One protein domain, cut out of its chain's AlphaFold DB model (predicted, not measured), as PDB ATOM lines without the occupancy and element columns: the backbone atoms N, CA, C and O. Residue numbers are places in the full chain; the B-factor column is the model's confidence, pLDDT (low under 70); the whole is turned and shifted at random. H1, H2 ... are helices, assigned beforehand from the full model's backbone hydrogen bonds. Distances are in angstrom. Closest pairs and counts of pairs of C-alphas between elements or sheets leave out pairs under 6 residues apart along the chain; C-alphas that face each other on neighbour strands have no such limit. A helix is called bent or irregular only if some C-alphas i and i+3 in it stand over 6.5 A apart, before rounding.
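This is residues 258 to 443 of the 513 residues of the protein "MYND-type domain-containing protein" of Serendipita indica (strain DSM 11827) (UniProt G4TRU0). Two rows of helices pack side by side, H4, H7 and H9 in one, H2, H5 with H6, and bent H8 in the other, with H1 loosely placed at one end. H2, H4, H6, H7, H8b and H9 make an up-and-down bundle, each running against the one before it. The 186 printed residues hold nine named helices, H1 to H9 in order, and no named strand: all helix. The whole is compact, radius of gyration of the C-alphas 16.6 A, spanning 49 by 42 by 27 A.

H1, residues 263 to 272, is close to but not clearly touching H2, residues 279 to 298 (C-alphas of Cys 272 and Ile 285, 7.1 A). H3, residues 300 to 303, meets H2 only through their link. H4, residues 307 to 323, touches H2, closest C-alphas Val 293 and Val 310, 5.7 A, at a shallow tilt of 22 degrees, opposite ways. H8, residues 393 to 423, was assigned as one helix by its hydrogen bonds but is bent, C-alphas 406 and 409 being 8.4 A apart; its arms are H8a, 393 to 406, and H8b, 409 to 423. H5, residues 328 to 337, touches H8a (Ile 332 and Tyr 395, C-alphas 5.7 A). H6, residues 340 to 349, touches H8b (Ser 345 and Thr 412, C-alphas 5.8 A) and, with H2 residues 290 to 297 alone, H2 (Gln 294 and Val 343, C-alphas 6.4 A). H7, residues 365 to 381, touches H4 with residues 365 to 372 alone (Asp 311 and Val 365, C-alphas 5.1 A). H9, residues 426 to 441, touches H7 (Val 377 and Leu 438, C-alphas 5.4 A) and forms a helical hairpin with H8b. Every O i to N i+4 pair is within hydrogen-bond range in H2, H4, H5, H6, H8b and H9, against 4 of 6 in H1, 12 of 13 in H7 and 9 of 10 in H8a; H3 is too short for one.

H1 begins at C-alpha 263 (225.414, 137.783, 194.778); H9 ends at C-alpha 441 (230.891, 177.411, 196.859). H2 is 28.7 A long, H7 25.4 A and H4 24.1 A. H7 is only just irregular, C-alphas 365 and 368 being 6.8 A apart; H8a is irregular, C-alphas 403 and 406 being 8.1 A apart.

The farthest C-alphas, Asp 356 and Pro 385, are 51.1 A apart. The printed part has no cut; the links H6 to H7 and H7 to H8 are long. Mean pLDDT of the printed part is 78.3; 49 residues are under 70, among them 258 to 282 and 357 to 366.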
ATOM      1  N   GLU A 258     232.555 137.742 185.913       45.22
ATOM      2  CA  GLU A 258     231.463 136.932 185.342       45.22
ATOM      3  C   GLU A 258     230.075 137.597 185.471       45.22
ATOM      4  O   GLU A 258     229.576 137.857 186.568       45.22
ATOM      5  N   LYS A 259     229.391 137.821 184.332       40.88
ATOM      6  CA  LYS A 259     227.992 138.302 184.299       40.88
ATOM      7  C   LYS A 259     227.076 137.308 185.032       40.88
ATOM      8  O   LYS A 259     227.004 136.143 184.656       40.88
ATOM      9  N   GLY A 260     226.322 137.788 186.027       46.69
ATOM     10  CA  GLY A 260     225.230 137.039 186.670       46.69
ATOM     11  C   GLY A 260     225.542 136.391 188.027       46.69
ATOM     12  O   GLY A 260     224.627 135.856 188.644       46.69
ATOM     13  N   LYS A 261     226.779 136.482 188.539       47.72
ATOM     14  CA  LYS A 261     227.162 135.994 189.886       47.72
ATOM     15  C   LYS A 261     227.333 137.104 190.931       47.72
ATOM     16  O   LYS A 261     227.998 136.925 191.948       47.72
ATOM     17  N   MET A 262     226.705 138.260 190.717       44.62
ATOM     18  CA  MET A 262     226.893 139.429 191.584       44.62
ATOM     19  C   MET A 262     226.439 139.226 193.039       44.62
ATOM     20  O   MET A 262     226.722 140.076 193.872       44.62
ATOM     21  N   THR A 263     225.804 138.107 193.396       52.62
ATOM     22  CA  THR A 263     225.414 137.783 194.778       52.62
ATOM     23  C   THR A 263     226.598 137.654 195.745       52.62
ATOM     24  O   THR A 263     226.411 137.876 196.937       52.62
ATOM     25  N   ASP A 264     227.815 137.373 195.263       39.94
ATOM     26  CA  ASP A 264     229.010 137.276 196.122       39.94
ATOM     27  C   ASP A 264     229.752 138.614 196.314       39.94
ATOM     28  O   ASP A 264     230.386 138.820 197.347       39.94
ATOM     29  N   GLY A 265     229.599 139.573 195.391       43.28
ATOM     30  CA  GLY A 265     230.116 140.942 195.552       43.28
ATOM     31  C   GLY A 265     229.352 141.748 196.614       43.28
ATOM     32  O   GLY A 265     229.961 142.479 197.395       43.28
ATOM     33  N   HIS A 266     228.033 141.527 196.713       49.44
ATOM     34  CA  HIS A 266     227.187 142.053 197.792       49.44
ATOM     35  C   HIS A 266     227.690 141.596 199.170       49.44
ATOM     36  O   HIS A 266     227.888 142.420 200.058       49.44
ATOM     37  N   ARG A 267     228.023 140.302 199.307       45.19
ATOM     38  CA  ARG A 267     228.544 139.686 200.544       45.19
ATOM     39  C   ARG A 267     229.859 140.283 201.030       45.19
ATOM     40  O   ARG A 267     230.219 140.122 202.192       45.19
ATOM     41  N   LEU A 268     230.586 140.966 200.153       42.66
ATOM     42  CA  LEU A 268     231.925 141.434 200.439       42.66
ATOM     43  C   LEU A 268     232.014 142.918 200.787       42.66
ATOM     44  O   LEU A 268     232.734 143.305 201.705       42.66
ATOM     45  N   VAL A 269     231.221 143.738 200.108       46.88
ATOM     46  CA  VAL A 269     230.913 145.095 200.567       46.88
ATOM     47  C   VAL A 269     230.321 145.041 201.987       46.88
ATOM     48  O   VAL A 269     230.680 145.844 202.847       46.88
ATOM     49  N   GLU A 270     229.505 144.017 202.259       47.81
ATOM     50  CA  GLU A 270     228.966 143.674 203.581       47.81
ATOM     51  C   GLU A 270     230.029 143.215 204.608       47.81
ATOM     52  O   GLU A 270     229.838 143.441 205.802       47.81
ATOM     53  N   LEU A 271     231.152 142.614 204.181       41.47
ATOM     54  CA  LEU A 271     232.280 142.207 205.045       41.47
ATOM     55  C   LEU A 271     233.222 143.376 205.377       41.47
ATOM     56  O   LEU A 271     233.734 143.467 206.495       41.47
ATOM     57  N   CYS A 272     233.428 144.291 204.428       43.75
ATOM     58  CA  CYS A 272     234.272 145.478 204.590       43.75
ATOM     59  C   CYS A 272     233.721 146.474 205.627       43.75
ATOM     60  O   CYS A 272     234.502 147.193 206.247       43.75
ATOM     61  N   LEU A 273     232.401 146.497 205.846       46.84
ATOM     62  CA  LEU A 273     231.741 147.414 206.784       46.84
ATOM     63  C   LEU A 273     231.812 146.978 208.257       46.84
ATOM     64  O   LEU A 273     231.609 147.813 209.128       46.84
ATOM     65  N   ILE A 274     232.066 145.700 208.559       42.88
ATOM     66  CA  ILE A 274     231.862 145.172 209.923       42.88
ATOM     67  C   ILE A 274     233.105 145.166 210.786       42.88
ATOM     68  O   ILE A 274     232.978 145.218 212.007       42.88
ATOM     69  N   GLN A 275     234.296 145.015 210.206       40.34
ATOM     70  CA  GLN A 275     235.348 144.427 211.026       40.34
ATOM     71  C   GLN A 275     236.644 145.239 211.135       40.34
ATOM     72  O   GLN A 275     237.382 145.001 212.087       40.34
ATOM     73  N   TRP A 276     236.960 146.175 210.232       42.78
ATOM     74  CA  TRP A 276     238.330 146.717 210.155       42.78
ATOM     75  C   TRP A 276     238.397 148.191 209.759       42.78
ATOM     76  O   TRP A 276     238.777 148.511 208.639       42.78
ATOM     77  N   MET A 277     238.128 149.104 210.693       43.66
ATOM     78  CA  MET A 277     238.529 150.507 210.526       43.66
ATOM     79  C   MET A 277     239.644 150.878 211.501       43.66
ATOM     80  O   MET A 277     239.483 151.685 212.409       43.66
ATOM     81  N   THR A 278     240.829 150.314 211.267       53.03
ATOM     82  CA  THR A 278     242.018 151.167 211.367       53.03
ATOM     83  C   THR A 278     241.957 152.186 210.221       53.03
ATOM     84  O   THR A 278     241.428 151.874 209.151       53.03
ATOM     85  N   ASP A 279     242.500 153.393 210.420       58.91
ATOM     86  CA  ASP A 279     242.481 154.499 209.436       58.91
ATOM     87  C   ASP A 279     242.974 154.059 208.029       58.91
ATOM     88  O   ASP A 279     242.483 154.497 206.987       58.91
ATOM     89  N   GLU A 280     243.893 153.090 207.979       65.56
ATOM     90  CA  GLU A 280     244.463 152.549 206.740       65.56
ATOM     91  C   GLU A 280     243.527 151.588 205.981       65.56
ATOM     92  O   GLU A 280     243.421 151.655 204.751       65.56
ATOM     93  N   SER A 281     242.803 150.721 206.691       64.31
ATOM     94  CA  SER A 281     241.876 149.756 206.076       64.31
ATOM     95  C   SER A 281     240.685 150.472 205.436       64.31
ATOM     96  O   SER A 281     240.297 150.162 204.308       64.31
ATOM     97  N   TYR A 282     240.182 151.507 206.116       68.75
ATOM     98  CA  TYR A 282     239.143 152.393 205.606       68.75
ATOM     99  C   TYR A 282     239.554 153.054 204.283       68.75
ATOM    100  O   TYR A 282     238.827 153.001 203.287       68.75
ATOM    101  N   ARG A 283     240.773 153.608 204.234       71.69
ATOM    102  CA  ARG A 283     241.320 154.235 203.025       71.69
ATOM    103  C   ARG A 283     241.392 153.261 201.852       71.69
ATOM    104  O   ARG A 283     241.041 153.625 200.726       71.69
ATOM    105  N   ARG A 284     241.810 152.019 202.108       75.44
ATOM    106  CA  ARG A 284     241.906 150.974 201.082       75.44
ATOM    107  C   ARG A 284     240.538 150.584 200.527       75.44
ATOM    108  O   ARG A 284     240.411 150.436 199.315       75.44
ATOM    109  N   ILE A 285     239.523 150.462 201.382       71.31
ATOM    110  CA  ILE A 285     238.150 150.157 200.959       71.31
ATOM    111  C   ILE A 285     237.597 151.293 200.099       71.31
ATOM    112  O   ILE A 285     237.129 151.035 198.995       71.31
ATOM    113  N   MET A 286     237.717 152.544 200.546       75.00
ATOM    114  CA  MET A 286     237.268 153.704 199.765       75.00
ATOM    115  C   MET A 286     237.949 153.756 198.392       75.00
ATOM    116  O   MET A 286     237.285 153.962 197.379       75.00
ATOM    117  N   THR A 287     239.254 153.474 198.341       79.88
ATOM    118  CA  THR A 287     240.015 153.372 197.084       79.88
ATOM    119  C   THR A 287     239.443 152.293 196.167       79.88
ATOM    120  O   THR A 287     239.191 152.559 194.995       79.88
ATOM    121  N   LEU A 288     239.196 151.092 196.696       77.38
ATOM    122  CA  LEU A 288     238.629 149.979 195.934       77.38
ATOM    123  C   LEU A 288     237.226 150.296 195.417       77.38
ATOM    124  O   LEU A 288     236.924 149.972 194.273       77.38
ATOM    125  N   VAL A 289     236.380 150.939 196.226       76.50
ATOM    126  CA  VAL A 289     235.020 151.311 195.821       76.50
ATOM    127  C   VAL A 289     235.064 152.327 194.685       76.50
ATOM    128  O   VAL A 289     234.407 152.122 193.667       76.50
ATOM    129  N   VAL A 290     235.874 153.384 194.806       78.38
ATOM    130  CA  VAL A 290     236.006 154.385 193.738       78.38
ATOM    131  C   VAL A 290     236.581 153.763 192.464       78.38
ATOM    132  O   VAL A 290     236.029 153.994 191.389       78.38
ATOM    133  N   GLN A 291     237.613 152.920 192.575       82.88
ATOM    134  CA  GLN A 291     238.188 152.211 191.429       82.88
ATOM    135  C   GLN A 291     237.162 151.286 190.763       82.88
ATOM    136  O   GLN A 291     237.034 151.287 189.547       82.88
ATOM    137  N   THR A 292     236.371 150.552 191.550       79.31
ATOM    138  CA  THR A 292     235.319 149.664 191.029       79.31
ATOM    139  C   THR A 292     234.284 150.451 190.231       79.31
ATOM    140  O   THR A 292     233.864 150.016 189.161       79.31
ATOM    141  N   VAL A 293     233.891 151.633 190.716       79.50
ATOM    142  CA  VAL A 293     232.980 152.515 189.978       79.50
ATOM    143  C   VAL A 293     233.637 153.033 188.702       79.50
ATOM    144  O   VAL A 293     233.000 153.026 187.655       79.50
ATOM    145  N   GLN A 294     234.904 153.449 188.755       85.00
ATOM    146  CA  GLN A 294     235.646 153.886 187.566       85.00
ATOM    147  C   GLN A 294     235.722 152.785 186.512       85.00
ATOM    148  O   GLN A 294     235.435 153.044 185.346       85.00
ATOM    149  N   ASP A 295     236.037 151.558 186.922       81.12
ATOM    150  CA  ASP A 295     236.109 150.407 186.032       81.12
ATOM    151  C   ASP A 295     234.723 150.093 185.447       81.12
ATOM    152  O   ASP A 295     234.593 149.896 184.239       81.12
ATOM    153  N   ALA A 296     233.663 150.121 186.264       79.50
ATOM    154  CA  ALA A 296     232.289 149.905 185.807       79.50
ATOM    155  C   ALA A 296     231.821 150.972 184.800       79.50
ATOM    156  O   ALA A 296     231.124 150.647 183.839       79.50
ATOM    157  N   LEU A 297     232.220 152.231 184.998       82.62
ATOM    158  CA  LEU A 297     231.905 153.341 184.096       82.62
ATOM    159  C   LEU A 297     232.778 153.337 182.832       82.62
ATOM    160  O   LEU A 297     232.308 153.751 181.776       82.62
ATOM    161  N   GLY A 298     234.029 152.878 182.917       84.69
ATOM    162  CA  GLY A 298     234.968 152.822 181.793       84.69
ATOM    163  C   GLY A 298     234.650 151.724 180.777       84.69
ATOM    164  O   GLY A 298     234.926 151.888 179.595       84.69
ATOM    165  N   HIS A 299     234.014 150.630 181.211       78.88
ATOM    166  CA  HIS A 299     233.576 149.535 180.332       78.88
ATOM    167  C   HIS A 299     232.140 149.712 179.798       78.88
ATOM    168  O   HIS A 299     231.553 148.757 179.278       78.88
ATOM    169  N   ALA A 300     231.565 150.914 179.935       71.56
ATOM    170  CA  ALA A 300     230.200 151.231 179.516       71.56
ATOM    171  C   ALA A 300     229.918 150.869 178.050       71.56
ATOM    172  O   ALA A 300     228.853 150.324 177.755       71.56
ATOM    173  N   ASP A 301     230.879 151.140 177.164       69.62
ATOM    174  CA  ASP A 301     230.697 151.064 175.712       69.62
ATOM    175  C   ASP A 301     230.521 149.623 175.198       69.62
ATOM    176  O   ASP A 301     229.796 149.405 174.230       69.62
ATOM    177  N   ASP A 302     231.104 148.624 175.871       61.50
ATOM    178  CA  ASP A 302     231.088 147.233 175.393       61.50
ATOM    179  C   ASP A 302     229.946 146.391 175.979       61.50
ATOM    180  O   ASP A 302     229.539 145.382 175.397       61.50
ATOM    181  N   ARG A 303     229.472 146.721 177.189       66.62
ATOM    182  CA  ARG A 303     228.611 145.811 177.974       66.62
ATOM    183  C   ARG A 303     227.421 146.470 178.663       66.62
ATOM    184  O   ARG A 303     226.639 145.738 179.283       66.62
ATOM    185  N   GLY A 304     227.275 147.788 178.523       75.62
ATOM    186  CA  GLY A 304     226.364 148.598 179.322       75.62
ATOM    187  C   GLY A 304     226.894 148.793 180.744       75.62
ATOM    188  O   GLY A 304     227.551 147.920 181.314       75.62
ATOM    189  N   VAL A 305     226.611 149.953 181.332       78.81
ATOM    190  CA  VAL A 305     226.984 150.239 182.724       78.81
ATOM    191  C   VAL A 305     226.099 149.426 183.665       78.81
ATOM    192  O   VAL A 305     224.871 149.449 183.563       78.81
ATOM    193  N   ASN A 306     226.722 148.739 184.622       80.06
ATOM    194  CA  ASN A 306     226.004 148.094 185.711       80.06
ATOM    195  C   ASN A 306     225.620 149.135 186.774       80.06
ATOM    196  O   ASN A 306     226.352 149.372 187.735       80.06
ATOM    197  N   TRP A 307     224.474 149.782 186.578       81.25
ATOM    198  CA  TRP A 307     224.006 150.856 187.455       81.25
ATOM    199  C   TRP A 307     223.652 150.408 188.868       81.25
ATOM    200  O   TRP A 307     223.775 151.210 189.786       81.25
ATOM    201  N   GLU A 308     223.274 149.143 189.062       74.19
ATOM    202  CA  GLU A 308     223.055 148.586 190.401       74.19
ATOM    203  C   GLU A 308     224.365 148.566 191.194       74.19
ATOM    204  O   GLU A 308     224.407 149.005 192.342       74.19
ATOM    205  N   LEU A 309     225.465 148.136 190.562       74.56
ATOM    206  CA  LEU A 309     226.795 148.189 191.173       74.56
ATOM    207  C   LEU A 309     227.212 149.630 191.493       74.56
ATOM    208  O   LEU A 309     227.689 149.901 192.594       74.56
ATOM    209  N   VAL A 310     227.004 150.558 190.554       77.44
ATOM    210  CA  VAL A 310     227.328 151.980 190.750       77.44
ATOM    211  C   VAL A 310     226.523 152.582 191.906       77.44
ATOM    212  O   VAL A 310     227.088 153.292 192.735       77.44
ATOM    213  N   ASP A 311     225.225 152.296 192.002       77.62
ATOM    214  CA  ASP A 311     224.373 152.794 193.088       77.62
ATOM    215  C   ASP A 311     224.806 152.241 194.451       77.62
ATOM    216  O   ASP A 311     224.993 152.996 195.407       77.62
ATOM    217  N   MET A 312     225.092 150.938 194.524       71.38
ATOM    218  CA  MET A 312     225.614 150.323 195.743       71.38
ATOM    219  C   MET A 312     226.937 150.929 196.188       71.38
ATOM    220  O   MET A 312     227.104 151.240 197.365       71.38
ATOM    221  N   CYS A 313     227.874 151.135 195.265       75.06
ATOM    222  CA  CYS A 313     229.123 151.811 195.582       75.06
ATOM    223  C   CYS A 313     228.870 153.229 196.118       75.06
ATOM    224  O   CYS A 313     229.497 153.618 197.101       75.06
ATOM    225  N   GLY A 314     227.917 153.971 195.547       77.81
ATOM    226  CA  GLY A 314     227.492 155.273 196.065       77.81
ATOM    227  C   GLY A 314     226.951 155.193 197.496       77.81
ATOM    228  O   GLY A 314     227.359 155.970 198.361       77.81
ATOM    229  N   ALA A 315     226.082 154.223 197.783       73.69
ATOM    230  CA  ALA A 315     225.539 154.003 199.123       73.69
ATOM    231  C   ALA A 315     226.636 153.655 200.143       73.69
ATOM    232  O   ALA A 315     226.619 154.160 201.266       73.69
ATOM    233  N   VAL A 316     227.618 152.846 199.743       72.00
ATOM    234  CA  VAL A 316     228.769 152.470 200.575       72.00
ATOM    235  C   VAL A 316     229.664 153.668 200.846       72.00
ATOM    236  O   VAL A 316     229.999 153.906 202.000       72.00
ATOM    237  N   LEU A 317     230.009 154.456 199.821       76.19
ATOM    238  CA  LEU A 317     230.799 155.680 199.991       76.19
ATOM    239  C   LEU A 317     230.105 156.652 200.950       76.19
ATOM    240  O   LEU A 317     230.756 157.218 201.828       76.19
ATOM    241  N   LEU A 318     228.788 156.824 200.818       78.50
ATOM    242  CA  LEU A 318     228.004 157.683 201.700       78.50
ATOM    243  C   LEU A 318     227.959 157.142 203.137       78.50
ATOM    244  O   LEU A 318     228.126 157.903 204.087       78.50
ATOM    245  N   ALA A 319     227.747 155.836 203.310       71.56
ATOM    246  CA  ALA A 319     227.731 155.197 204.623       71.56
ATOM    247  C   ALA A 319     229.093 155.313 205.316       71.56
ATOM    248  O   ALA A 319     229.158 155.772 206.453       71.56
ATOM    249  N   LEU A 320     230.175 154.981 204.609       69.19
ATOM    250  CA  LEU A 320     231.550 155.126 205.087       69.19
ATOM    251  C   LEU A 320     231.844 156.574 205.483       69.19
ATOM    252  O   LEU A 320     232.395 156.817 206.557       69.19
ATOM    253  N   SER A 321     231.368 157.528 204.677       74.19
ATOM    254  CA  SER A 321     231.514 158.946 204.984       74.19
ATOM    255  C   SER A 321     230.804 159.348 206.271       74.19
ATOM    256  O   SER A 321     231.361 160.154 206.999       74.19
ATOM    257  N   ASN A 322     229.629 158.781 206.568       69.81
ATOM    258  CA  ASN A 322     228.813 159.124 207.740       69.81
ATOM    259  C   ASN A 322     229.196 158.384 209.035       69.81
ATOM    260  O   ASN A 322     228.872 158.864 210.120       69.81
ATOM    261  N   VAL A 323     229.788 157.189 208.941       62.44
ATOM    262  CA  VAL A 323     230.110 156.348 210.112       62.44
ATOM    263  C   VAL A 323     231.437 156.758 210.741       62.44
ATOM    264  O   VAL A 323     231.563 156.764 211.963       62.44
ATOM    265  N   SER A 324     232.416 157.131 209.920       59.38
ATOM    266  CA  SER A 324     233.717 157.562 210.414       59.38
ATOM    267  C   SER A 324     233.755 159.087 210.519       59.38
ATOM    268  O   SER A 324     233.346 159.756 209.565       59.38
ATOM    269  N   PRO A 325     234.277 159.679 211.615       63.19
ATOM    270  CA  PRO A 325     234.717 161.067 211.612       63.19
ATOM    271  C   PRO A 325     235.913 161.163 210.667       63.19
ATOM    272  O   PRO A 325     237.068 161.162 211.085       63.19
ATOM    273  N   LEU A 326     235.619 161.185 209.371       66.31
ATOM    274  CA  LEU A 326     236.589 161.318 208.312       66.31
ATOM    275  C   LEU A 326     237.413 162.570 208.586       66.31
ATOM    276  O   LEU A 326     236.864 163.676 208.517       66.31
ATOM    277  N   PRO A 327     238.721 162.445 208.866       78.19
ATOM    278  CA  PRO A 327     239.567 163.616 208.910       78.19
ATOM    279  C   PRO A 327     239.430 164.341 207.573       78.19
ATOM    280  O   PRO A 327     239.454 163.711 206.515       78.19
ATOM    281  N   MET A 328     239.314 165.669 207.597       83.75
ATOM    282  CA  MET A 328     239.214 166.469 206.369       83.75
ATOM    283  C   MET A 328     240.360 166.163 205.383       83.75
ATOM    284  O   MET A 328     240.171 166.181 204.170       83.75
ATOM    285  N   ALA A 329     241.536 165.788 205.901       83.12
ATOM    286  CA  ALA A 329     242.672 165.301 205.118       83.12
ATOM    287  C   ALA A 329     242.344 164.077 204.241       83.12
ATOM    288  O   ALA A 329     242.807 163.991 203.107       83.12
ATOM    289  N   THR A 330     241.521 163.155 204.733       82.62
ATOM    290  CA  THR A 330     241.103 161.956 204.003       82.62
ATOM    291  C   THR A 330     240.132 162.308 202.875       82.62
ATOM    292  O   THR A 330     240.268 161.791 201.769       82.62
ATOM    293  N   LEU A 331     239.206 163.249 203.101       83.75
ATOM    294  CA  LEU A 331     238.342 163.774 202.034       83.75
ATOM    295  C   LEU A 331     239.148 164.488 200.941       83.75
ATOM    296  O   LEU A 331     238.882 164.289 199.759       83.75
ATOM    297  N   ILE A 332     240.160 165.272 201.328       88.06
ATOM    298  CA  ILE A 332     241.100 165.893 200.383       88.06
ATOM    299  C   ILE A 332     241.808 164.821 199.550       88.06
ATOM    300  O   ILE A 332     241.857 164.937 198.328       88.06
ATOM    301  N   GLU A 333     242.302 163.751 200.181       85.94
ATOM    302  CA  GLU A 333     242.921 162.635 199.458       85.94
ATOM    303  C   GLU A 333     241.941 161.979 198.476       85.94
ATOM    304  O   GLU A 333     242.335 161.616 197.371       85.94
ATOM    305  N   TYR A 334     240.660 161.855 198.816       83.94
ATOM    306  CA  TYR A 334     239.664 161.278 197.904       83.94
ATOM    307  C   TYR A 334     239.365 162.165 196.702       83.94
ATOM    308  O   TYR A 334     239.195 161.662 195.590       83.94
ATOM    309  N   ILE A 335     239.342 163.477 196.911       89.00
ATOM    310  CA  ILE A 335     239.186 164.447 195.832       89.00
ATOM    311  C   ILE A 335     240.403 164.409 194.903       89.00
ATOM    312  O   ILE A 335     240.231 164.241 193.696       89.00
ATOM    313  N   ASP A 336     241.612 164.515 195.458       87.81
ATOM    314  CA  ASP A 336     242.841 164.678 194.674       87.81
ATOM    315  C   ASP A 336     243.342 163.350 194.078       87.81
ATOM    316  O   ASP A 336     243.806 163.311 192.940       87.81
ATOM    317  N   ARG A 337     243.280 162.249 194.838       85.06
ATOM    318  CA  ARG A 337     243.955 160.985 194.497       85.06
ATOM    319  C   ARG A 337     243.033 159.952 193.867       85.06
ATOM    320  O   ARG A 337     243.474 159.209 192.995       85.06
ATOM    321  N   LEU A 338     241.779 159.884 194.314       82.50
ATOM    322  CA  LEU A 338     240.806 158.912 193.802       82.50
ATOM    323  C   LEU A 338     239.969 159.464 192.647       82.50
ATOM    324  O   LEU A 338     239.161 158.736 192.076       82.50
ATOM    325  N   SER A 339     240.148 160.736 192.277       89.75
ATOM    326  CA  SER A 339     239.378 161.386 191.212       89.75
ATOM    327  C   SER A 339     237.864 161.271 191.434       89.75
ATOM    328  O   SER A 339     237.098 161.091 190.483       89.75
ATOM    329  N   LEU A 340     237.412 161.375 192.693       89.94
ATOM    330  CA  LEU A 340     235.999 161.223 193.064       89.94
ATOM    331  C   LEU A 340     235.086 162.164 192.258       89.94
ATOM    332  O   LEU A 340     234.014 161.760 191.814       89.94
ATOM    333  N   LEU A 341     235.525 163.402 192.006       93.38
ATOM    334  CA  LEU A 341     234.752 164.360 191.208       93.38
ATOM    335  C   LEU A 341     234.628 163.942 189.743       93.38
ATOM    336  O   LEU A 341     233.599 164.202 189.125       93.38
ATOM    337  N   SER A 342     235.639 163.267 189.191       93.19
ATOM    338  CA  SER A 342     235.555 162.714 187.840       93.19
ATOM    339  C   SER A 342     234.493 161.623 187.773       93.19
ATOM    340  O   SER A 342     233.707 161.601 186.832       93.19
ATOM    341  N   VAL A 343     234.433 160.755 188.787       90.88
ATOM    342  CA  VAL A 343     233.402 159.713 188.898       90.88
ATOM    343  C   VAL A 343     232.014 160.332 188.993       90.88
ATOM    344  O   VAL A 343     231.134 159.979 188.211       90.88
ATOM    345  N   LEU A 344     231.834 161.304 189.891       91.62
ATOM    346  CA  LEU A 344     230.569 162.022 190.039       91.62
ATOM    347  C   LEU A 344     230.146 162.699 188.735       91.62
ATOM    348  O   LEU A 344     229.001 162.557 188.322       91.62
ATOM    349  N   SER A 345     231.071 163.381 188.055       93.31
ATOM    350  CA  SER A 345     230.817 163.990 186.750       93.31
ATOM    351  C   SER A 345     230.343 162.955 185.731       93.31
ATOM    352  O   SER A 345     229.340 163.181 185.056       93.31
ATOM    353  N   THR A 346     231.020 161.811 185.618       91.88
ATOM    354  CA  THR A 346     230.621 160.749 184.686       91.88
ATOM    355  C   THR A 346     229.222 160.228 185.011       91.88
ATOM    356  O   THR A 346     228.384 160.159 184.120       91.88
ATOM    357  N   ILE A 347     228.919 159.965 186.284       89.50
ATOM    358  CA  ILE A 347     227.588 159.515 186.728       89.50
ATOM    359  C   ILE A 347     226.510 160.561 186.418       89.50
ATOM    360  O   ILE A 347     225.420 160.225 185.964       89.50
ATOM    361  N   TYR A 348     226.807 161.842 186.638       89.94
ATOM    362  CA  TYR A 348     225.865 162.937 186.398       89.94
ATOM    363  C   TYR A 348     225.625 163.184 184.905       89.94
ATOM    364  O   TYR A 348     224.495 163.470 184.509       89.94
ATOM    365  N   THR A 349     226.671 163.081 184.082       89.94
ATOM    366  CA  THR A 349     226.596 163.320 182.633       89.94
ATOM    367  C   THR A 349     226.056 162.135 181.850       89.94
ATOM    368  O   THR A 349     225.427 162.345 180.811       89.94
ATOM    369  N   GLN A 350     226.241 160.906 182.334       86.31
ATOM    370  CA  GLN A 350     225.666 159.720 181.712       86.31
ATOM    371  C   GLN A 350     224.146 159.698 181.925       86.31
ATOM    372  O   GLN A 350     223.603 159.119 182.862       86.31
ATOM    373  N   THR A 351     223.422 160.328 181.001       62.84
ATOM    374  CA  THR A 351     222.004 160.043 180.791       62.84
ATOM    375  C   THR A 351     221.878 158.681 180.149       62.84
ATOM    376  O   THR A 351     222.079 158.527 178.947       62.84
ATOM    377  N   THR A 352     221.497 157.695 180.941       54.94
ATOM    378  CA  THR A 352     221.019 156.417 180.432       54.94
ATOM    379  C   THR A 352     219.732 156.635 179.649       54.94
ATOM    380  O   THR A 352     218.637 156.695 180.215       54.94
ATOM    381  N   ARG A 353     219.859 156.774 178.331       56.28
ATOM    382  CA  ARG A 353     218.798 156.336 177.431       56.28
ATOM    383  C   ARG A 353     218.930 154.820 177.328       56.28
ATOM    384  O   ARG A 353     220.034 154.320 177.145       56.28
ATOM    385  N   THR A 354     217.832 154.097 177.503       60.72
ATOM    386  CA  THR A 354     217.754 152.688 177.127       60.72
ATOM    387  C   THR A 354     218.088 152.550 175.642       60.72
ATOM    388  O   THR A 354     218.062 153.536 174.900       60.72
ATOM    389  N   GLU A 355     218.364 151.329 175.187       58.72
ATOM    390  CA  GLU A 355     218.522 151.028 173.754       58.72
ATOM    391  C   GLU A 355     217.327 151.538 172.922       58.72
ATOM    392  O   GLU A 355     217.498 151.982 171.790       58.72
ATOM    393  N   ASP A 356     216.137 151.613 173.530       71.25
ATOM    394  CA  ASP A 356     214.907 152.150 172.929       71.25
ATOM    395  C   ASP A 356     214.805 153.689 172.944       71.25
ATOM    396  O   ASP A 356     213.775 154.259 172.585       71.25
ATOM    397  N   GLY A 357     215.833 154.393 173.419       66.25
ATOM    398  CA  GLY A 357     215.835 155.850 173.565       66.25
ATOM    399  C   GLY A 357     215.020 156.376 174.754       66.25
ATOM    400  O   GLY A 357     214.992 157.593 174.969       66.25
ATOM    401  N   ASN A 358     214.394 155.498 175.543       64.31
ATOM    402  CA  ASN A 358     213.632 155.890 176.725       64.31
ATOM    403  C   ASN A 358     214.588 156.232 177.874       64.31
ATOM    404  O   ASN A 358     215.576 155.535 178.082       64.31
ATOM    405  N   PRO A 359     214.342 157.289 178.655       61.19
ATOM    406  CA  PRO A 359     215.141 157.545 179.846       61.19
ATOM    407  C   PRO A 359     214.971 156.380 180.833       61.19
ATOM    408  O   PRO A 359     213.846 156.053 181.212       61.19
ATOM    409  N   VAL A 360     216.070 155.752 181.266       63.16
ATOM    410  CA  VAL A 360     216.013 154.841 182.423       63.16
ATOM    411  C   VAL A 360     215.551 155.675 183.624       63.16
ATOM    412  O   VAL A 360     216.048 156.797 183.785       63.16
ATOM    413  N   PRO A 361     214.625 155.174 184.464       59.62
ATOM    414  CA  PRO A 361     214.202 155.854 185.682       59.62
ATOM    415  C   PRO A 361     215.395 156.042 186.626       59.62
ATOM    416  O   PRO A 361     215.708 155.206 187.466       59.62
ATOM    417  N   MET A 362     216.095 157.163 186.472       60.22
ATOM    418  CA  MET A 362     217.326 157.465 187.203       60.22
ATOM    419  C   MET A 362     217.068 157.911 188.649       60.22
ATOM    420  O   MET A 362     217.986 158.337 189.344       60.22
ATOM    421  N   GLU A 363     215.814 157.845 189.094       63.72
ATOM    422  CA  GLU A 363     215.354 158.327 190.396       63.72
ATOM    423  C   GLU A 363     216.004 157.561 191.561       63.72
ATOM    424  O   GLU A 363     216.226 158.139 192.622       63.72
ATOM    425  N   ILE A 364     216.380 156.295 191.343       57.59
ATOM    426  CA  ILE A 364     217.023 155.445 192.357       57.59
ATOM    427  C   ILE A 364     218.531 155.724 192.413       57.59
ATOM    428  O   ILE A 364     219.033 156.164 193.446       57.59
ATOM    429  N   VAL A 365     219.221 155.604 191.273       60.72
ATOM    430  CA  VAL A 365     220.680 155.795 191.163       60.72
ATOM    431  C   VAL A 365     221.103 157.220 191.544       60.72
ATOM    432  O   VAL A 365     222.202 157.444 192.032       60.72
ATOM    433  N   ALA A 366     220.242 158.224 191.364       69.00
ATOM    434  CA  ALA A 366     220.614 159.604 191.663       69.00
ATOM    435  C   ALA A 366     220.777 159.887 193.164       69.00
ATOM    436  O   ALA A 366     221.503 160.818 193.513       69.00
ATOM    437  N   ARG A 367     220.118 159.148 194.067       81.62
ATOM    438  CA  ARG A 367     219.968 159.622 195.451       81.62
ATOM    439  C   ARG A 367     221.265 159.554 196.254       81.62
ATOM    440  O   ARG A 367     221.631 160.551 196.871       81.62
ATOM    441  N   ALA A 368     221.972 158.423 196.235       80.00
ATOM    442  CA  ALA A 368     223.213 158.277 196.999       80.00
ATOM    443  C   ALA A 368     224.291 159.260 196.513       80.00
ATOM    444  O   ALA A 368     224.924 159.944 197.312       80.00
ATOM    445  N   TRP A 369     224.431 159.400 195.196       87.75
ATOM    446  CA  TRP A 369     225.392 160.315 194.585       87.75
ATOM    447  C   TRP A 369     225.021 161.792 194.773       87.75
ATOM    448  O   TRP A 369     225.909 162.612 194.997       87.75
ATOM    449  N   THR A 370     223.726 162.126 194.788       88.00
ATOM    450  CA  THR A 370     223.261 163.476 195.156       88.00
ATOM    451  C   THR A 370     223.612 163.801 196.597       88.00
ATOM    452  O   THR A 370     224.195 164.851 196.848       88.00
ATOM    453  N   ASN A 371     223.377 162.873 197.526       87.06
ATOM    454  CA  ASN A 371     223.770 163.052 198.922       87.06
ATOM    455  C   ASN A 371     225.292 163.224 199.076       87.06
ATOM    456  O   ASN A 371     225.735 163.966 199.946       87.06
ATOM    457  N   ILE A 372     226.106 162.566 198.238       89.75
ATOM    458  CA  ILE A 372     227.561 162.778 198.226       89.75
ATOM    459  C   ILE A 372     227.892 164.209 197.781       89.75
ATOM    460  O   ILE A 372     228.694 164.868 198.434       89.75
ATOM    461  N   VAL A 373     227.269 164.728 196.718       93.06
ATOM    462  CA  VAL A 373     227.477 166.127 196.292       93.06
ATOM    463  C   VAL A 373     227.022 167.109 197.373       93.06
ATOM    464  O   VAL A 373     227.741 168.059 197.677       93.06
ATOM    465  N   GLU A 374     225.872 166.867 198.002       90.88
ATOM    466  CA  GLU A 374     225.377 167.672 199.122       90.88
ATOM    467  C   GLU A 374     226.329 167.638 200.323       90.88
ATOM    468  O   GLU A 374     226.582 168.679 200.925       90.88
ATOM    469  N   LEU A 375     226.916 166.478 200.638       90.31
ATOM    470  CA  LEU A 375     227.962 166.362 201.653       90.31
ATOM    471  C   LEU A 375     229.185 167.205 201.275       90.31
ATOM    472  O   LEU A 375     229.686 167.955 202.110       90.31
ATOM    473  N   LEU A 376     229.638 167.154 200.018       93.12
ATOM    474  CA  LEU A 376     230.776 167.958 199.563       93.12
ATOM    475  C   LEU A 376     230.508 169.469 199.686       93.12
ATOM    476  O   LEU A 376     231.412 170.204 200.088       93.12
ATOM    477  N   VAL A 377     229.278 169.915 199.397       93.88
ATOM    478  CA  VAL A 377     228.798 171.300 199.602       93.88
ATOM    479  C   VAL A 377     228.683 171.646 201.090       93.88
ATOM    480  O   VAL A 377     229.009 172.752 201.524       93.88
ATOM    481  N   HIS A 378     228.231 170.710 201.920       91.56
ATOM    482  CA  HIS A 378     228.180 170.913 203.361       91.56
ATOM    483  C   HIS A 378     229.585 171.180 203.918       91.56
ATOM    484  O   HIS A 378     229.779 172.143 204.660       91.56
ATOM    485  N   CYS A 379     230.584 170.409 203.482       90.75
ATOM    486  CA  CYS A 379     231.986 170.599 203.858       90.75
ATOM    487  C   CYS A 379     232.557 171.974 203.441       90.75
ATOM    488  O   CYS A 379     233.545 172.417 204.025       90.75
ATOM    489  N   THR A 380     231.977 172.670 202.452       91.88
ATOM    490  CA  THR A 380     232.408 174.031 202.063       91.88
ATOM    491  C   THR A 380     231.678 175.145 202.815       91.88
ATOM    492  O   THR A 380     232.197 176.257 202.902       91.88
ATOM    493  N   THR A 381     230.492 174.874 203.365       91.25
ATOM    494  CA  THR A 381     229.598 175.898 203.942       91.25
ATOM    495  C   THR A 381     229.442 175.800 205.455       91.25
ATOM    496  O   THR A 381     229.120 176.796 206.105       91.25
ATOM    497  N   CYS A 382     229.670 174.625 206.040       89.31
ATOM    498  CA  CYS A 382     229.377 174.381 207.443       89.31
ATOM    499  C   CYS A 382     230.358 175.105 208.373       89.31
ATOM    500  O   CYS A 382     231.571 174.894 208.332       89.31
ATOM    501  N   GLN A 383     229.797 175.937 209.252       88.06
ATOM    502  CA  GLN A 383     230.513 176.653 210.314       88.06
ATOM    503  C   GLN A 383     230.137 176.147 211.714       88.06
ATOM    504  O   GLN A 383     230.506 176.757 212.716       88.06
ATOM    505  N   ALA A 384     229.359 175.064 211.808       86.94
ATOM    506  CA  ALA A 384     228.920 174.556 213.098       86.94
ATOM    507  C   ALA A 384     230.131 174.030 213.895       86.94
ATOM    508  O   ALA A 384     230.885 173.209 213.370       86.94
ATOM    509  N   PRO A 385     230.300 174.435 215.169       81.69
ATOM    510  CA  PRO A 385     231.485 174.094 215.963       81.69
ATOM    511  C   PRO A 385     231.619 172.591 216.246       81.69
ATOM    512  O   PRO A 385     232.713 172.117 216.524       81.69
ATOM    513  N   ASN A 386     230.513 171.849 216.148       83.94
ATOM    514  CA  ASN A 386     230.459 170.406 216.384       83.94
ATOM    515  C   ASN A 386     230.340 169.593 215.086       83.94
ATOM    516  O   ASN A 386     230.082 168.394 215.145       83.94
ATOM    517  N   CYS A 387     230.456 170.221 213.912       83.94
ATOM    518  CA  CYS A 387     230.467 169.462 212.669       83.94
ATOM    519  C   CYS A 387     231.851 168.841 212.463       83.94
ATOM    520  O   CYS A 387     232.855 169.541 212.506       83.94
ATOM    521  N   HIS A 388     231.909 167.540 212.181       79.75
ATOM    522  CA  HIS A 388     233.165 166.865 211.836       79.75
ATOM    523  C   HIS A 388     233.763 167.359 210.506       79.75
ATOM    524  O   HIS A 388     234.963 167.230 210.281       79.75
ATOM    525  N   TYR A 389     232.945 167.991 209.662       83.56
ATOM    526  CA  TYR A 389     233.323 168.531 208.359       83.56
ATOM    527  C   TYR A 389     233.474 170.054 208.382       83.56
ATOM    528  O   TYR A 389     232.942 170.751 207.515       83.56
ATOM    529  N   VAL A 390     234.173 170.590 209.387       85.56
ATOM    530  CA  VAL A 390     234.483 172.024 209.413       85.56
ATOM    531  C   VAL A 390     235.225 172.392 208.136       85.56
ATOM    532  O   VAL A 390     236.241 171.781 207.794       85.56
ATOM    533  N   ARG A 391     234.725 173.417 207.445       90.56
ATOM    534  CA  ARG A 391     235.371 173.978 206.264       90.56
ATOM    535  C   ARG A 391     236.844 174.283 206.547       90.56
ATOM    536  O   ARG A 391     237.169 175.008 207.484       90.56
ATOM    537  N   THR A 392     237.723 173.806 205.670       91.12
ATOM    538  CA  THR A 392     239.137 174.205 205.646       91.12
ATOM    539  C   THR A 392     239.492 174.769 204.276       91.12
ATOM    540  O   THR A 392     238.966 174.311 203.260       91.12
ATOM    541  N   ASP A 393     240.399 175.744 204.226       90.75
ATOM    542  CA  ASP A 393     240.855 176.313 202.949       90.75
ATOM    543  C   ASP A 393     241.558 175.258 202.085       90.75
ATOM    544  O   ASP A 393     241.339 175.202 200.879       90.75
ATOM    545  N   ALA A 394     242.301 174.337 202.711       91.38
ATOM    546  CA  ALA A 394     242.936 173.215 202.021       91.38
ATOM    547  C   ALA A 394     241.921 172.324 201.281       91.38
ATOM    548  O   ALA A 394     242.190 171.888 200.161       91.38
ATOM    549  N   TYR A 395     240.751 172.083 201.883       93.25
ATOM    550  CA  TYR A 395     239.666 171.333 201.254       93.25
ATOM    551  C   TYR A 395     239.036 172.095 200.088       93.25
ATOM    552  O   TYR A 395     238.887 171.535 199.004       93.25
ATOM    553  N   VAL A 396     238.723 173.380 200.284       93.56
ATOM    554  CA  VAL A 396     238.161 174.237 199.226       93.56
ATOM    555  C   VAL A 396     239.115 174.318 198.031       93.56
ATOM    556  O   VAL A 396     238.678 174.207 196.886       93.56
ATOM    557  N   ASP A 397     240.417 174.451 198.284       90.06
ATOM    558  CA  ASP A 397     241.434 174.497 197.236       90.06
ATOM    559  C   ASP A 397     241.590 173.155 196.508       90.06
ATOM    560  O   ASP A 397     241.752 173.151 195.288       90.06
ATOM    561  N   ALA A 398     241.531 172.022 197.217       92.56
ATOM    562  CA  ALA A 398     241.545 170.693 196.596       92.56
ATOM    563  C   ALA A 398     240.326 170.485 195.691       92.56
ATOM    564  O   ALA A 398     240.465 170.137 194.519       92.56
ATOM    565  N   LEU A 399     239.136 170.806 196.203       94.38
ATOM    566  CA  LEU A 399     237.885 170.721 195.458       94.38
ATOM    567  C   LEU A 399     237.922 171.604 194.202       94.38
ATOM    568  O   LEU A 399     237.601 171.131 193.112       94.38
ATOM    569  N   ARG A 400     238.395 172.854 194.321       93.75
ATOM    570  CA  ARG A 400     238.576 173.762 193.179       93.75
ATOM    571  C   ARG A 400     239.542 173.187 192.143       93.75
ATOM    572  O   ARG A 400     239.183 173.117 190.973       93.75
ATOM    573  N   ARG A 401     240.738 172.742 192.553       91.88
ATOM    574  CA  ARG A 401     241.732 172.158 191.632       91.88
ATOM    575  C   ARG A 401     241.175 170.954 190.880       91.88
ATOM    576  O   ARG A 401     241.381 170.851 189.674       91.88
ATOM    577  N   ALA A 402     240.481 170.058 191.575       93.44
ATOM    578  CA  ALA A 402     239.897 168.871 190.967       93.44
ATOM    579  C   ALA A 402     238.763 169.222 189.987       93.44
ATOM    580  O   ALA A 402     238.708 168.655 188.898       93.44
ATOM    581  N   LEU A 403     237.906 170.195 190.314       93.75
ATOM    582  CA  LEU A 403     236.860 170.685 189.407       93.75
ATOM    583  C   LEU A 403     237.414 171.434 188.184       93.75
ATOM    584  O   LEU A 403     236.863 171.306 187.089       93.75
ATOM    585  N   ASP A 404     238.502 172.189 188.349       91.06
ATOM    586  CA  ASP A 404     239.202 172.872 187.254       91.06
ATOM    587  C   ASP A 404     240.004 171.900 186.370       91.06
ATOM    588  O   ASP A 404     240.288 172.197 185.204       91.06
ATOM    589  N   SER A 405     240.374 170.728 186.899       91.00
ATOM    590  CA  SER A 405     241.190 169.755 186.173       91.00
ATOM    591  C   SER A 405     240.489 169.287 184.892       91.00
ATOM    592  O   SER A 405     239.343 168.846 184.903       91.00
ATOM    593  N   GLY A 406     241.159 169.437 183.744       86.06
ATOM    594  CA  GLY A 406     240.631 168.988 182.449       86.06
ATOM    595  C   GLY A 406     239.313 169.643 182.006       86.06
ATOM    596  O   GLY A 406     238.623 169.073 181.154       86.06
ATOM    597  N   GLU A 407     238.969 170.814 182.558       89.75
ATOM    598  CA  GLU A 407     237.671 171.488 182.371       89.75
ATOM    599  C   GLU A 407     236.479 170.654 182.869       89.75
ATOM    600  O   GLU A 407     235.366 170.809 182.359       89.75
ATOM    601  N   LEU A 408     236.710 169.762 183.844       92.94
ATOM    602  CA  LEU A 408     235.709 168.832 184.364       92.94
ATOM    603  C   LEU A 408     234.407 169.563 184.687       92.94
ATOM    604  O   LEU A 408     233.375 169.270 184.093       92.94
ATOM    605  N   TRP A 409     234.484 170.595 185.528       94.38
ATOM    606  CA  TRP A 409     233.341 171.416 185.904       94.38
ATOM    607  C   TRP A 409     232.534 171.948 184.716       94.38
ATOM    608  O   TRP A 409     231.315 171.779 184.670       94.38
ATOM    609  N   ALA A 410     233.207 172.611 183.771       92.56
ATOM    610  CA  ALA A 410     232.552 173.278 182.652       92.56
ATOM    611  C   ALA A 410     231.852 172.261 181.742       92.56
ATOM    612  O   ALA A 410     230.689 172.452 181.386       92.56
ATOM    613  N   LYS A 411     232.527 171.141 181.453       93.69
ATOM    614  CA  LYS A 411     231.986 170.052 180.633       93.69
ATOM    615  C   LYS A 411     230.777 169.393 181.288       93.69
ATOM    616  O   LYS A 411     229.753 169.223 180.627       93.69
ATOM    617  N   THR A 412     230.860 169.063 182.579       94.69
ATOM    618  CA  THR A 412     229.721 168.499 183.320       94.69
ATOM    619  C   THR A 412     228.541 169.463 183.308       94.69
ATOM    620  O   THR A 412     227.408 169.056 183.054       94.69
ATOM    621  N   MET A 413     228.797 170.753 183.542       95.75
ATOM    622  CA  MET A 413     227.748 171.766 183.583       95.75
ATOM    623  C   MET A 413     227.052 171.966 182.236       95.75
ATOM    624  O   MET A 413     225.834 172.110 182.233       95.75
ATOM    625  N   ASP A 414     227.775 171.945 181.113       93.94
ATOM    626  CA  ASP A 414     227.165 172.043 179.780       93.94
ATOM    627  C   ASP A 414     226.212 170.882 179.499       93.94
ATOM    628  O   ASP A 414     225.085 171.100 179.048       93.94
ATOM    629  N   VAL A 415     226.627 169.658 179.835       93.38
ATOM    630  CA  VAL A 415     225.784 168.469 179.677       93.38
ATOM    631  C   VAL A 415     224.551 168.553 180.577       93.38
ATOM    632  O   VAL A 415     223.430 168.393 180.096       93.38
ATOM    633  N   LEU A 416     224.732 168.854 181.866       93.19
ATOM    634  CA  LEU A 416     223.624 168.958 182.819       93.19
ATOM    635  C   LEU A 416     222.658 170.093 182.467       93.19
ATOM    636  O   LEU A 416     221.447 169.932 182.611       93.19
ATOM    637  N   PHE A 417     223.172 171.236 182.007       93.69
ATOM    638  CA  PHE A 417     222.352 172.369 181.587       93.69
ATOM    639  C   PHE A 417     221.502 172.004 180.374       93.69
ATOM    640  O   PHE A 417     220.301 172.273 180.364       93.69
ATOM    641  N   GLU A 418     222.097 171.353 179.375       92.25
ATOM    642  CA  GLU A 418     221.372 170.925 178.186       92.25
ATOM    643  C   GLU A 418     220.317 169.861 178.517       92.25
ATOM    644  O   GLU A 418     219.172 169.978 178.078       92.25
ATOM    645  N   GLN A 419     220.652 168.881 179.363       90.69
ATOM    646  CA  GLN A 419     219.696 167.883 179.856       90.69
ATOM    647  C   GLN A 419     218.507 168.550 180.556       90.69
ATOM    648  O   GLN A 419     217.359 168.328 180.173       90.69
ATOM    649  N   ALA A 420     218.787 169.432 181.515       91.31
ATOM    650  CA  ALA A 420     217.793 170.201 182.254       91.31
ATOM    651  C   ALA A 420     216.908 171.073 181.343       91.31
ATOM    652  O   ALA A 420     215.696 171.181 181.558       91.31
ATOM    653  N   ARG A 421     217.499 171.682 180.309       92.06
ATOM    654  CA  ARG A 421     216.802 172.520 179.325       92.06
ATOM    655  C   ARG A 421     215.863 171.707 178.433       92.06
ATOM    656  O   ARG A 421     214.758 172.170 178.142       92.06
ATOM    657  N   VAL A 422     216.304 170.533 177.981       89.19
ATOM    658  CA  VAL A 422     215.557 169.672 177.054       89.19
ATOM    659  C   VAL A 422     214.435 168.922 177.767       89.19
ATOM    660  O   VAL A 422     213.304 168.929 177.282       89.19
ATOM    661  N   SER A 423     214.721 168.292 178.907       87.81
ATOM    662  CA  SER A 423     213.759 167.424 179.592       87.81
ATOM    663  C   SER A 423     212.693 168.200 180.363       87.81
ATOM    664  O   SER A 423     211.559 167.735 180.479       87.81
ATOM    665  N   LYS A 424     213.051 169.381 180.895       88.69
ATOM    666  CA  LYS A 424     212.236 170.185 181.823       88.69
ATOM    667  C   LYS A 424     211.760 169.415 183.065       88.69
ATOM    668  O   LYS A 424     210.831 169.859 183.741       88.69
ATOM    669  N   ASP A 425     212.369 168.273 183.373       87.62
ATOM    670  CA  ASP A 425     212.004 167.466 184.532       87.62
ATOM    671  C   ASP A 425     212.707 167.970 185.806       87.62
ATOM    672  O   ASP A 425     213.787 168.571 185.768       87.62
ATOM    673  N   LYS A 426     212.072 167.737 186.960       87.94
ATOM    674  CA  LYS A 426     212.584 168.204 188.255       87.94
ATOM    675  C   LYS A 426     213.909 167.540 188.642       87.94
ATOM    676  O   LYS A 426     214.708 168.188 189.313       87.94
ATOM    677  N   ALA A 427     214.155 166.296 188.235       86.00
ATOM    678  CA  ALA A 427     215.356 165.556 188.610       86.00
ATOM    679  C   ALA A 427     216.591 166.078 187.858       86.00
ATOM    680  O   ALA A 427     217.616 166.348 188.481       86.00
ATOM    681  N   SER A 428     216.483 166.324 186.549       88.62
ATOM    682  CA  SER A 428     217.538 166.974 185.758       88.62
ATOM    683  C   SER A 428     217.864 168.371 186.295       88.62
ATOM    684  O   SER A 428     219.035 168.726 186.438       88.62
ATOM    685  N   MET A 429     216.843 169.144 186.685       90.44
ATOM    686  CA  MET A 429     217.046 170.451 187.319       90.44
ATOM    687  C   MET A 429     217.733 170.347 188.687       90.44
ATOM    688  O   MET A 429     218.613 171.149 188.999       90.44
ATOM    689  N   ALA A 430     217.364 169.357 189.503       89.50
ATOM    690  CA  ALA A 430     217.990 169.114 190.801       89.50
ATOM    691  C   ALA A 430     219.478 168.758 190.660       89.50
ATOM    692  O   ALA A 430     220.301 169.294 191.402       89.50
ATOM    693  N   LYS A 431     219.848 167.938 189.668       90.56
ATOM    694  CA  LYS A 431     221.255 167.621 189.374       90.56
ATOM    695  C   LYS A 431     222.047 168.844 188.952       90.56
ATOM    696  O   LYS A 431     223.121 169.083 189.499       90.56
ATOM    697  N   TRP A 432     221.503 169.622 188.016       93.94
ATOM    698  CA  TRP A 432     222.129 170.864 187.576       93.94
ATOM    699  C   TRP A 432     222.331 171.820 188.753       93.94
ATOM    700  O   TRP A 432     223.432 172.320 188.937       93.94
ATOM    701  N   ASN A 433     221.312 172.017 189.597       92.75
ATOM    702  CA  ASN A 433     221.411 172.865 190.786       92.75
ATOM    703  C   ASN A 433     222.452 172.358 191.791       92.75
ATOM    704  O   ASN A 433     223.216 173.164 192.312       92.75
ATOM    705  N   SER A 434     222.487 171.048 192.046       91.81
ATOM    706  CA  SER A 434     223.420 170.438 193.002       91.81
ATOM    707  C   SER A 434     224.861 170.591 192.534       91.81
ATOM    708  O   SER A 434     225.704 171.075 193.286       91.81
ATOM    709  N   TRP A 435     225.128 170.252 191.266       95.25
ATOM    710  CA  TRP A 435     226.450 170.439 190.681       95.25
ATOM    711  C   TRP A 435     226.800 171.926 190.682       95.25
ATOM    712  O   TRP A 435     227.766 172.278 191.339       95.25
ATOM    713  N   ASN A 436     225.962 172.808 190.111       95.00
ATOM    714  CA  ASN A 436     226.148 174.272 190.089       95.00
ATOM    715  C   ASN A 436     226.440 174.870 191.479       95.00
ATOM    716  O   ASN A 436     227.281 175.759 191.608       95.00
ATOM    717  N   GLY A 437     225.747 174.389 192.514       93.31
ATOM    718  CA  GLY A 437     225.963 174.779 193.904       93.31
ATOM    719  C   GLY A 437     227.389 174.491 194.362       93.31
ATOM    720  O   GLY A 437     228.058 175.401 194.842       93.31
ATOM    721  N   LEU A 438     227.891 173.278 194.112       94.81
ATOM    722  CA  LEU A 438     229.262 172.883 194.451       94.81
ATOM    723  C   LEU A 438     230.311 173.834 193.864       94.81
ATOM    724  O   LEU A 438     231.185 174.309 194.584       94.81
ATOM    725  N   GLY A 439     230.200 174.169 192.578       94.50
ATOM    726  CA  GLY A 439     231.126 175.108 191.940       94.50
ATOM    727  C   GLY A 439     231.013 176.525 192.487       94.50
ATOM    728  O   GLY A 439     232.038 177.160 192.718       94.50
ATOM    729  N   LYS A 440     229.800 177.025 192.758       93.38
ATOM    730  CA  LYS A 440     229.621 178.355 193.368       93.38
ATOM    731  C   LYS A 440     230.331 178.466 194.713       93.38
ATOM    732  O   LYS A 440     231.008 179.464 194.948       93.38
ATOM    733  N   GLU A 441     230.233 177.435 195.549       93.44
ATOM    734  CA  GLU A 441     230.891 177.411 196.859       93.44
ATOM    735  C   GLU A 441     232.420 177.437 196.766       93.44
ATOM    736  O   GLU A 441     233.093 177.992 197.636       93.44
ATOM    737  N   VAL A 442     232.986 176.915 195.676       92.88
ATOM    738  CA  VAL A 442     234.420 177.037 195.384       92.88
ATOM    739  C   VAL A 442     234.752 178.212 194.460       92.88
ATOM    740  O   VAL A 442     235.864 178.294 193.943       92.88
ATOM    741  N   GLY A 443     233.847 179.173 194.268       92.06
ATOM    742  CA  GLY A 443     234.096 180.389 193.481       92.06
ATOM    743  C   GLY A 443     234.162 180.175 191.965       92.06
ATOM    744  O   GLY A 443     234.722 181.003 191.248       92.06
TER     745      GLY A 443